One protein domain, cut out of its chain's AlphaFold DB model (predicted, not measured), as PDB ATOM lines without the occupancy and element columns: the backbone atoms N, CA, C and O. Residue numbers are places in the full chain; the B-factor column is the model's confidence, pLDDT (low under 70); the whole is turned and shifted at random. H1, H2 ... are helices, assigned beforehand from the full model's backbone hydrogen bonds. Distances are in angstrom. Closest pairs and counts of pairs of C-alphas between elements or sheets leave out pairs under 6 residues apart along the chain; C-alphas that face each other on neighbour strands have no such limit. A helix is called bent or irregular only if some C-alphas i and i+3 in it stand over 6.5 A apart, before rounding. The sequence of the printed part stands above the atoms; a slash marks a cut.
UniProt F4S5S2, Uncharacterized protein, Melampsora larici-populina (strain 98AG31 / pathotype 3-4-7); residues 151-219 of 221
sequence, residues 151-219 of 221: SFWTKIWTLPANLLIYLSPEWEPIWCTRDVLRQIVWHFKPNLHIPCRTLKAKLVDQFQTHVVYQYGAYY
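This is residues 151 to 219 of the 221 residues of an uncharacterized protein of Melampsora larici-populina (strain 98AG31 / pathotype 3-4-7) (UniProt F4S5S2). A long helix, H4, and a shorter one, H3, cross face to face as the core, and two short helices, H1 and H2, sit toward the end of H4 that holds residue 219. The link of residues 189 to 199 runs back from the end of H3 to the beginning of H4. The 69 printed residues include four named helices, in the order H1, H2, H3, H4, and no named strand; the class is all helix. The whole is compact, with a radius of gyration of the C-alphas of 11.2 A, and rounded, spanning 31 by 27 by 21 A.

H1, residues 151 to 157, is close to but not clearly touching H3, residues 178 to 188; their closest C-alphas, of Lys 155 and Phe 188, are 6.3 A apart. H1 and H4, residues 200 to 219, are near each other. H2, residues 161 to 167, is apart from H1. H2 is close to but not clearly touching H3, about perpendicular at 84 degrees, with the closest C-alphas, of Leu 163 and Ile 184, 6.8 A apart. It is likewise close to but not clearly touching H4, at Leu 167 and Tyr 219, whose C-alphas are the closest at 6.2 A. H3 and H4 touch, at a steep tilt of 42 degrees, the same way; their closest C-alphas, of Val 185 and Phe 207, are 5.8 A apart. In H1 and H3 every O i to N i+4 pair is within hydrogen-bond range; in H4 11 of 16 are, and in H2 0 of 3, beside 3 of 4 O i to N i+3 pairs.

H1 begins at C-alpha 151, (142.042, 208.906, 173.782), and is 10.1 A long; H2 is 10.5 A and H3 15.9 A. H4, 22.0 A, ends at C-alpha 219, (136.495, 214.871, 159.350). It is irregular, with C-alphas 214 and 217 7.6 A apart, and has a kink of 66 degrees near residue 213.

The farthest C-alphas, of Trp 153 and Arg 197, are 31.2 A apart. The printed part has no cut. The link from H1 to H2 is tight, that from H2 to H3 short, and that from H3 to H4 long, with 11 residues. No printed residue is under 70 in pLDDT.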
ATOM      1  N   SER A 151     142.119 210.158 174.547       83.81
ATOM      2  CA  SER A 151     142.042 208.906 173.782       83.81
ATOM      3  C   SER A 151     141.421 209.093 172.392       83.81
ATOM      4  O   SER A 151     141.825 208.406 171.452       83.81
ATOM      5  N   PHE A 152     140.490 210.038 172.243       85.25
ATOM      6  CA  PHE A 152     139.892 210.409 170.963       85.25
ATOM      7  C   PHE A 152     140.931 211.083 170.064       85.25
ATOM      8  O   PHE A 152     141.194 210.615 168.954       85.25
ATOM      9  N   TRP A 153     141.587 212.126 170.581       83.81
ATOM     10  CA  TRP A 153     142.587 212.897 169.837       83.81
ATOM     11  C   TRP A 153     143.819 212.072 169.476       83.81
ATOM     12  O   TRP A 153     144.315 212.165 168.357       83.81
ATOM     13  N   THR A 154     144.258 211.185 170.376       87.69
ATOM     14  CA  THR A 154     145.388 210.287 170.098       87.69
ATOM     15  C   THR A 154     145.105 209.412 168.879       87.69
ATOM     16  O   THR A 154     145.967 209.291 168.023       87.69
ATOM     17  N   LYS A 155     143.894 208.853 168.746       88.75
ATOM     18  CA  LYS A 155     143.535 208.011 167.590       88.75
ATOM     19  C   LYS A 155     143.488 208.780 166.279       88.75
ATOM     20  O   LYS A 155     143.827 208.226 165.242       88.75
ATOM     21  N   ILE A 156     143.078 210.043 166.313       86.56
ATOM     22  CA  ILE A 156     143.100 210.901 165.127       86.56
ATOM     23  C   ILE A 156     144.545 211.186 164.713       86.56
ATOM     24  O   ILE A 156     144.890 211.030 163.546       86.56
ATOM     25  N   TRP A 157     145.405 211.557 165.662       86.44
ATOM     26  CA  TRP A 157     146.785 211.945 165.365       86.44
ATOM     27  C   TRP A 157     147.704 210.780 165.012       86.44
ATOM     28  O   TRP A 157     148.672 210.974 164.285       86.44
ATOM     29  N   THR A 158     147.422 209.575 165.505       91.44
ATOM     30  CA  THR A 158     148.212 208.386 165.166       91.44
ATOM     31  C   THR A 158     147.801 207.753 163.842       91.44
ATOM     32  O   THR A 158     148.436 206.781 163.430       91.44
ATOM     33  N   LEU A 159     146.756 208.260 163.173       91.06
ATOM     34  CA  LEU A 159     146.316 207.699 161.903       91.06
ATOM     35  C   LEU A 159     147.395 207.921 160.828       91.06
ATOM     36  O   LEU A 159     147.811 209.059 160.599       91.06
ATOM     37  N   PRO A 160     147.836 206.858 160.134       89.44
ATOM     38  CA  PRO A 160     148.777 206.978 159.031       89.44
ATOM     39  C   PRO A 160     148.303 207.959 157.948       89.44
ATOM     40  O   PRO A 160     147.133 207.962 157.562       89.44
ATOM     41  N   ALA A 161     149.223 208.761 157.407       86.69
ATOM     42  CA  ALA A 161     148.891 209.810 156.437       86.69
ATOM     43  C   ALA A 161     148.258 209.271 155.140       86.69
ATOM     44  O   ALA A 161     147.400 209.918 154.548       86.69
ATOM     45  N   ASN A 162     148.625 208.054 154.732       87.94
ATOM     46  CA  ASN A 162     148.013 207.351 153.604       87.94
ATOM     47  C   ASN A 162     146.543 206.978 153.854       87.94
ATOM     48  O   ASN A 162     145.803 206.778 152.897       87.94
ATOM     49  N   LEU A 163     146.113 206.889 155.117       88.75
ATOM     50  CA  LEU A 163     144.736 206.563 155.481       88.75
ATOM     51  C   LEU A 163     143.845 207.798 155.665       88.75
ATOM     52  O   LEU A 163     142.626 207.680 155.552       88.75
ATOM     53  N   LEU A 164     144.432 208.981 155.889       86.81
ATOM     54  CA  LEU A 164     143.690 210.240 156.048       86.81
ATOM     55  C   LEU A 164     142.860 210.601 154.811       86.81
ATOM     56  O   LEU A 164     141.767 211.142 154.945       86.81
ATOM     57  N   ILE A 165     143.345 210.259 153.614       87.31
ATOM     58  CA  ILE A 165     142.658 210.540 152.341       87.31
ATOM     59  C   ILE A 165     141.270 209.876 152.308       87.31
ATOM     60  O   ILE A 165     140.315 210.443 151.784       87.31
ATOM     61  N   TYR A 166     141.140 208.704 152.934       86.62
ATOM     62  CA  TYR A 166     139.893 207.940 153.010       86.62
ATOM     63  C   TYR A 166     138.930 208.439 154.094       86.62
ATOM     64  O   TYR A 166     137.858 207.875 154.271       86.62
ATOM     65  N   LEU A 167     139.301 209.471 154.849       86.75
ATOM     66  CA  LEU A 167     138.408 210.134 155.798       86.75
ATOM     67  C   LEU A 167     137.938 211.493 155.277       86.75
ATOM     68  O   LEU A 167     137.257 212.212 155.990       86.75
ATOM     69  N   SER A 168     138.272 211.859 154.038       85.38
ATOM     70  CA  SER A 168     137.765 213.086 153.424       85.38
ATOM     71  C   SER A 168     136.228 213.049 153.310       85.38
ATOM     72  O   SER A 168     135.675 211.992 153.001       85.38
ATOM     73  N   PRO A 169     135.511 214.171 153.503       78.62
ATOM     74  CA  PRO A 169     134.045 214.213 153.419       78.62
ATOM     75  C   PRO A 169     133.499 213.878 152.023       78.62
ATOM     76  O   PRO A 169     132.340 213.502 151.878       78.62
ATOM     77  N   GLU A 170     134.329 214.008 150.990       80.69
ATOM     78  CA  GLU A 170     133.987 213.657 149.607       80.69
ATOM     79  C   GLU A 170     134.234 212.176 149.295       80.69
ATOM     80  O   GLU A 170     133.927 211.703 148.200       80.69
ATOM     81  N   TRP A 171     134.811 211.434 150.242       85.38
ATOM     82  CA  TRP A 171     135.195 210.054 150.028       85.38
ATOM     83  C   TRP A 171     134.061 209.075 150.339       85.38
ATOM     84  O   TRP A 171     133.453 209.103 151.410       85.38
ATOM     85  N   GLU A 172     133.831 208.130 149.422       85.19
ATOM     86  CA  GLU A 172     132.878 207.043 149.621       85.19
ATOM     87  C   GLU A 172     133.574 205.712 149.981       85.19
ATOM     88  O   GLU A 172     134.439 205.238 149.234       85.19
ATOM     89  N   PRO A 173     133.122 204.997 151.036       82.94
ATOM     90  CA  PRO A 173     133.651 203.679 151.423       82.94
ATOM     91  C   PRO A 173     133.597 202.610 150.328       82.94
ATOM     92  O   PRO A 173     134.300 201.595 150.378       82.94
ATOM     93  N   ILE A 174     132.753 202.824 149.321       83.25
ATOM     94  CA  ILE A 174     132.565 201.925 148.183       83.25
ATOM     95  C   ILE A 174     133.798 201.935 147.269       83.25
ATOM     96  O   ILE A 174     134.074 200.919 146.633       83.25
ATOM     97  N   TRP A 175     134.589 203.011 147.251       84.69
ATOM     98  CA  TRP A 175     135.789 203.124 146.409       84.69
ATOM     99  C   TRP A 175     137.033 202.481 147.036       84.69
ATOM    100  O   TRP A 175     138.061 202.335 146.386       84.69
ATOM    101  N   CYS A 176     136.941 202.043 148.293       88.12
ATOM    102  CA  CYS A 176     138.052 201.448 149.027       88.12
ATOM    103  C   CYS A 176     138.279 199.962 148.715       88.12
ATOM    104  O   CYS A 176     137.330 199.223 148.418       88.12
ATOM    105  N   THR A 177     139.504 199.472 148.910       92.12
ATOM    106  CA  THR A 177     139.761 198.028 149.012       92.12
ATOM    107  C   THR A 177     139.314 197.498 150.378       92.12
ATOM    108  O   THR A 177     139.152 198.239 151.351       92.12
ATOM    109  N   ARG A 178     139.088 196.181 150.473       92.62
ATOM    110  CA  ARG A 178     138.711 195.541 151.748       92.62
ATOM    111  C   ARG A 178     139.811 195.688 152.801       92.62
ATOM    112  O   ARG A 178     139.493 195.822 153.978       92.62
ATOM    113  N   ASP A 179     141.071 195.685 152.381       91.31
ATOM    114  CA  ASP A 179     142.219 195.732 153.289       91.31
ATOM    115  C   ASP A 179     142.417 197.118 153.887       91.31
ATOM    116  O   ASP A 179     142.622 197.243 155.092       91.31
ATOM    117  N   VAL A 180     142.244 198.168 153.084       92.38
ATOM    118  CA  VAL A 180     142.305 199.544 153.584       92.38
ATOM    119  C   VAL A 180     141.158 199.811 154.565       92.38
ATOM    120  O   VAL A 180     141.400 200.341 155.647       92.38
ATOM    121  N   LEU A 181     139.929 199.355 154.273       92.75
ATOM    122  CA  LEU A 181     138.817 199.450 155.234       92.75
ATOM    123  C   LEU A 181     139.138 198.747 156.560       92.75
ATOM    124  O   LEU A 181     138.859 199.298 157.623       92.75
ATOM    125  N   ARG A 182     139.752 197.558 156.520       92.94
ATOM    126  CA  ARG A 182     140.188 196.855 157.738       92.94
ATOM    127  C   ARG A 182     141.228 197.646 158.510       92.94
ATOM    128  O   ARG A 182     141.083 197.773 159.718       92.94
ATOM    129  N   GLN A 183     142.245 198.173 157.831       92.69
ATOM    130  CA  GLN A 183     143.307 198.950 158.469       92.69
ATOM    131  C   GLN A 183     142.738 200.173 159.189       92.69
ATOM    132  O   GLN A 183     143.070 200.407 160.349       92.69
ATOM    133  N   ILE A 184     141.826 200.902 158.541       92.75
ATOM    134  CA  ILE A 184     141.175 202.060 159.157       92.75
ATOM    135  C   ILE A 184     140.350 201.619 160.372       92.75
ATOM    136  O   ILE A 184     140.492 202.183 161.454       92.75
ATOM    137  N   VAL A 185     139.510 200.588 160.237       93.19
ATOM    138  CA  VAL A 185     138.677 200.112 161.353       93.19
ATOM    139  C   VAL A 185     139.531 199.613 162.523       93.19
ATOM    140  O   VAL A 185     139.239 199.953 163.670       93.19
ATOM    141  N   TRP A 186     140.609 198.872 162.260       93.25
ATOM    142  CA  TRP A 186     141.544 198.405 163.286       93.25
ATOM    143  C   TRP A 186     142.286 199.538 163.978       93.25
ATOM    144  O   TRP A 186     142.495 199.464 165.185       93.25
ATOM    145  N   HIS A 187     142.613 200.613 163.265       92.38
ATOM    146  CA  HIS A 187     143.221 201.790 163.879       92.38
ATOM    147  C   HIS A 187     142.321 202.401 164.964       92.38
ATOM    148  O   HIS A 187     142.752 202.674 166.084       92.38
ATOM    149  N   PHE A 188     141.027 202.560 164.670       90.62
ATOM    150  CA  PHE A 188     140.076 203.134 165.627       90.62
ATOM    151  C   PHE A 188     139.598 202.129 166.691       90.62
ATOM    152  O   PHE A 188     139.281 202.520 167.829       90.62
ATOM    153  N   LYS A 189     139.554 200.836 166.350       91.88
ATOM    154  CA  LYS A 189     139.133 199.725 167.213       91.88
ATOM    155  C   LYS A 189     140.051 198.503 167.024       91.88
ATOM    156  O   LYS A 189     139.658 197.547 166.354       91.88
ATOM    157  N   PRO A 190     141.223 198.474 167.685       89.50
ATOM    158  CA  PRO A 190     142.185 197.376 167.538       89.50
ATOM    159  C   PRO A 190     141.662 196.044 168.089       89.50
ATOM    160  O   PRO A 190     142.012 194.984 167.592       89.50
ATOM    161  N   ASN A 191     140.750 196.092 169.065       91.62
ATOM    162  CA  ASN A 191     140.156 194.895 169.667       91.62
ATOM    163  C   ASN A 191     139.029 194.286 168.812       91.62
ATOM    164  O   ASN A 191     138.407 193.307 169.222       91.62
ATOM    165  N   LEU A 192     138.700 194.881 167.658       90.56
ATOM    166  CA  LEU A 192     137.640 194.370 166.797       90.56
ATOM    167  C   LEU A 192     138.158 193.195 165.963       90.56
ATOM    168  O   LEU A 192     138.951 193.361 165.035       90.56
ATOM    169  N   HIS A 193     137.653 191.999 166.256       91.31
ATOM    170  CA  HIS A 193     137.946 190.819 165.454       91.31
ATOM    171  C   HIS A 193     137.181 190.872 164.121       91.31
ATOM    172  O   HIS A 193     135.951 190.781 164.083       91.31
ATOM    173  N   ILE A 194     137.915 191.008 163.013       89.12
ATOM    174  CA  ILE A 194     137.361 191.044 161.654       89.12
ATOM    175  C   ILE A 194     137.854 189.809 160.883       89.12
ATOM    176  O   ILE A 194     138.974 189.818 160.362       89.12
ATOM    177  N   PRO A 195     137.031 188.756 160.724       91.06
ATOM    178  CA  PRO A 195     137.419 187.553 159.983       91.06
ATOM    179  C   PRO A 195     137.908 187.874 158.567       91.06
ATOM    180  O   PRO A 195     137.316 188.730 157.906       91.06
ATOM    181  N   CYS A 196     138.921 187.179 158.037       85.56
ATOM    182  CA  CYS A 196     139.478 187.413 156.685       85.56
ATOM    183  C   CYS A 196     138.421 187.329 155.559       85.56
ATOM    184  O   CYS A 196     138.486 188.051 154.563       85.56
ATOM    185  N   ARG A 197     137.357 186.542 155.755       90.19
ATOM    186  CA  ARG A 197     136.262 186.359 154.783       90.19
ATOM    187  C   ARG A 197     135.095 187.352 154.924       90.19
ATOM    188  O   ARG A 197     134.084 187.205 154.253       90.19
ATOM    189  N   THR A 198     135.232 188.394 155.749       92.12
ATOM    190  CA  THR A 198     134.183 189.416 155.944       92.12
ATOM    191  C   THR A 198     133.856 190.161 154.648       92.12
ATOM    192  O   THR A 198     134.741 190.776 154.047       92.12
ATOM    193  N   LEU A 199     132.588 190.130 154.229       94.50
ATOM    194  CA  LEU A 199     132.096 190.847 153.050       94.50
ATOM    195  C   LEU A 199     132.369 192.354 153.149       94.50
ATOM    196  O   LEU A 199     132.297 192.936 154.231       94.50
ATOM    197  N   LYS A 200     132.618 193.004 152.006       93.25
ATOM    198  CA  LYS A 200     132.888 194.451 151.949       93.25
ATOM    199  C   LYS A 200     131.761 195.276 152.576       93.25
ATOM    200  O   LYS A 200     132.049 196.182 153.343       93.25
ATOM    201  N   ALA A 201     130.501 194.916 152.331       92.69
ATOM    202  CA  ALA A 201     129.349 195.599 152.925       92.69
ATOM    203  C   ALA A 201     129.397 195.611 154.465       92.69
ATOM    204  O   ALA A 201     129.151 196.641 155.083       92.69
ATOM    205  N   LYS A 202     129.806 194.497 155.085       93.25
ATOM    206  CA  LYS A 202     129.953 194.397 156.543       93.25
ATOM    207  C   LYS A 202     131.140 195.216 157.067       93.25
ATOM    208  O   LYS A 202     131.054 195.774 158.153       93.25
ATOM    209  N   LEU A 203     132.224 195.333 156.295       93.44
ATOM    210  CA  LEU A 203     133.333 196.239 156.629       93.44
ATOM    211  C   LEU A 203     132.907 197.709 156.565       93.44
ATOM    212  O   LEU A 203     133.312 198.497 157.414       93.44
ATOM    213  N   VAL A 204     132.080 198.076 155.582       93.12
ATOM    214  CA  VAL A 204     131.531 199.435 155.465       93.12
ATOM    215  C   VAL A 204     130.634 199.763 156.659       93.12
ATOM    216  O   VAL A 204     130.757 200.847 157.218       93.12
ATOM    217  N   ASP A 205     129.798 198.826 157.101       93.25
ATOM    218  CA  ASP A 205     128.955 198.998 158.292       93.25
ATOM    219  C   ASP A 205     129.786 199.190 159.579       93.25
ATOM    220  O   ASP A 205     129.556 200.107 160.374       93.25
ATOM    221  N   GLN A 206     130.852 198.397 159.741       93.19
ATOM    222  CA  GLN A 206     131.812 198.570 160.839       93.19
ATOM    223  C   GLN A 206     132.534 199.921 160.774       93.19
ATOM    224  O   GLN A 206     132.713 200.574 161.803       93.19
ATOM    225  N   PHE A 207     132.919 200.366 159.576       92.50
ATOM    226  CA  PHE A 207     133.505 201.686 159.358       92.50
ATOM    227  C   PHE A 207     132.526 202.805 159.736       92.50
ATOM    228  O   PHE A 207     132.891 203.718 160.475       92.50
ATOM    229  N   GLN A 208     131.264 202.716 159.320       90.88
ATOM    230  CA  GLN A 208     130.246 203.701 159.687       90.88
ATOM    231  C   GLN A 208     130.043 203.766 161.205       90.88
ATOM    232  O   GLN A 208     130.024 204.850 161.788       90.88
ATOM    233  N   THR A 209     129.976 202.612 161.865       91.31
ATOM    234  CA  THR A 209     129.726 202.522 163.310       91.31
ATOM    235  C   THR A 209     130.908 203.006 164.153       91.31
ATOM    236  O   THR A 209     130.726 203.700 165.157       91.31
ATOM    237  N   HIS A 210     132.133 202.629 163.785       90.12
ATOM    238  CA  HIS A 210     133.313 202.893 164.611       90.12
ATOM    239  C   HIS A 210     134.084 204.142 164.210       90.12
ATOM    240  O   HIS A 210     134.745 204.724 165.065       90.12
ATOM    241  N   VAL A 211     133.991 204.561 162.950       89.75
ATOM    242  CA  VAL A 211     134.757 205.687 162.411       89.75
ATOM    243  C   VAL A 211     133.840 206.873 162.158       89.75
ATOM    244  O   VAL A 211     134.003 207.903 162.802       89.75
ATOM    245  N   VAL A 212     132.816 206.729 161.313       88.06
ATOM    246  CA  VAL A 212     131.940 207.859 160.941       88.06
ATOM    247  C   VAL A 212     131.119 208.347 162.132       88.06
ATOM    248  O   VAL A 212     131.114 209.530 162.452       88.06
ATOM    249  N   TYR A 213     130.471 207.447 162.865       85.69
ATOM    250  CA  TYR A 213     129.613 207.838 163.982       85.69
ATOM    251  C   TYR A 213     130.386 208.454 165.159       85.69
ATOM    252  O   TYR A 213     129.858 209.309 165.876       85.69
ATOM    253  N   GLN A 214     131.625 208.008 165.384       84.25
ATOM    254  CA  GLN A 214     132.446 208.466 166.508       84.25
ATOM    255  C   GLN A 214     133.314 209.670 166.133       84.25
ATOM    256  O   GLN A 214     133.375 210.623 166.900       84.25
ATOM    257  N   TYR A 215     133.943 209.650 164.958       84.69
ATOM    258  CA  TYR A 215     134.960 210.617 164.533       84.69
ATOM    259  C   TYR A 215     134.544 211.437 163.304       84.69
ATOM    260  O   TYR A 215     135.223 212.406 162.977       84.69
ATOM    261  N   GLY A 216     133.431 211.115 162.636       82.62
ATOM    262  CA  GLY A 216     132.992 211.793 161.406       82.62
ATOM    263  C   GLY A 216     132.804 213.301 161.571       82.62
ATOM    264  O   GLY A 216     133.153 214.058 160.674       82.62
ATOM    265  N   ALA A 217     132.405 213.761 162.763       78.94
ATOM    266  CA  ALA A 217     132.299 215.189 163.071       78.94
ATOM    267  C   ALA A 217     133.629 215.952 162.920       78.94
ATOM    268  O   ALA A 217     133.608 217.121 162.541       78.94
ATOM    269  N   TYR A 218     134.768 215.307 163.192       81.56
ATOM    270  CA  TYR A 218     136.092 215.908 163.009       81.56
ATOM    271  C   TYR A 218     136.470 216.002 161.528       81.56
ATOM    272  O   TYR A 218     137.008 217.009 161.083       81.56
ATOM    273  N   TYR A 219     136.147 214.963 160.763       79.31
ATOM    274  CA  TYR A 219     136.495 214.871 159.350       79.31
ATOM    275  C   TYR A 219     135.468 215.529 158.412       79.31
ATOM    276  O   TYR A 219     135.703 215.638 157.214       79.31
TER     277      TYR A 219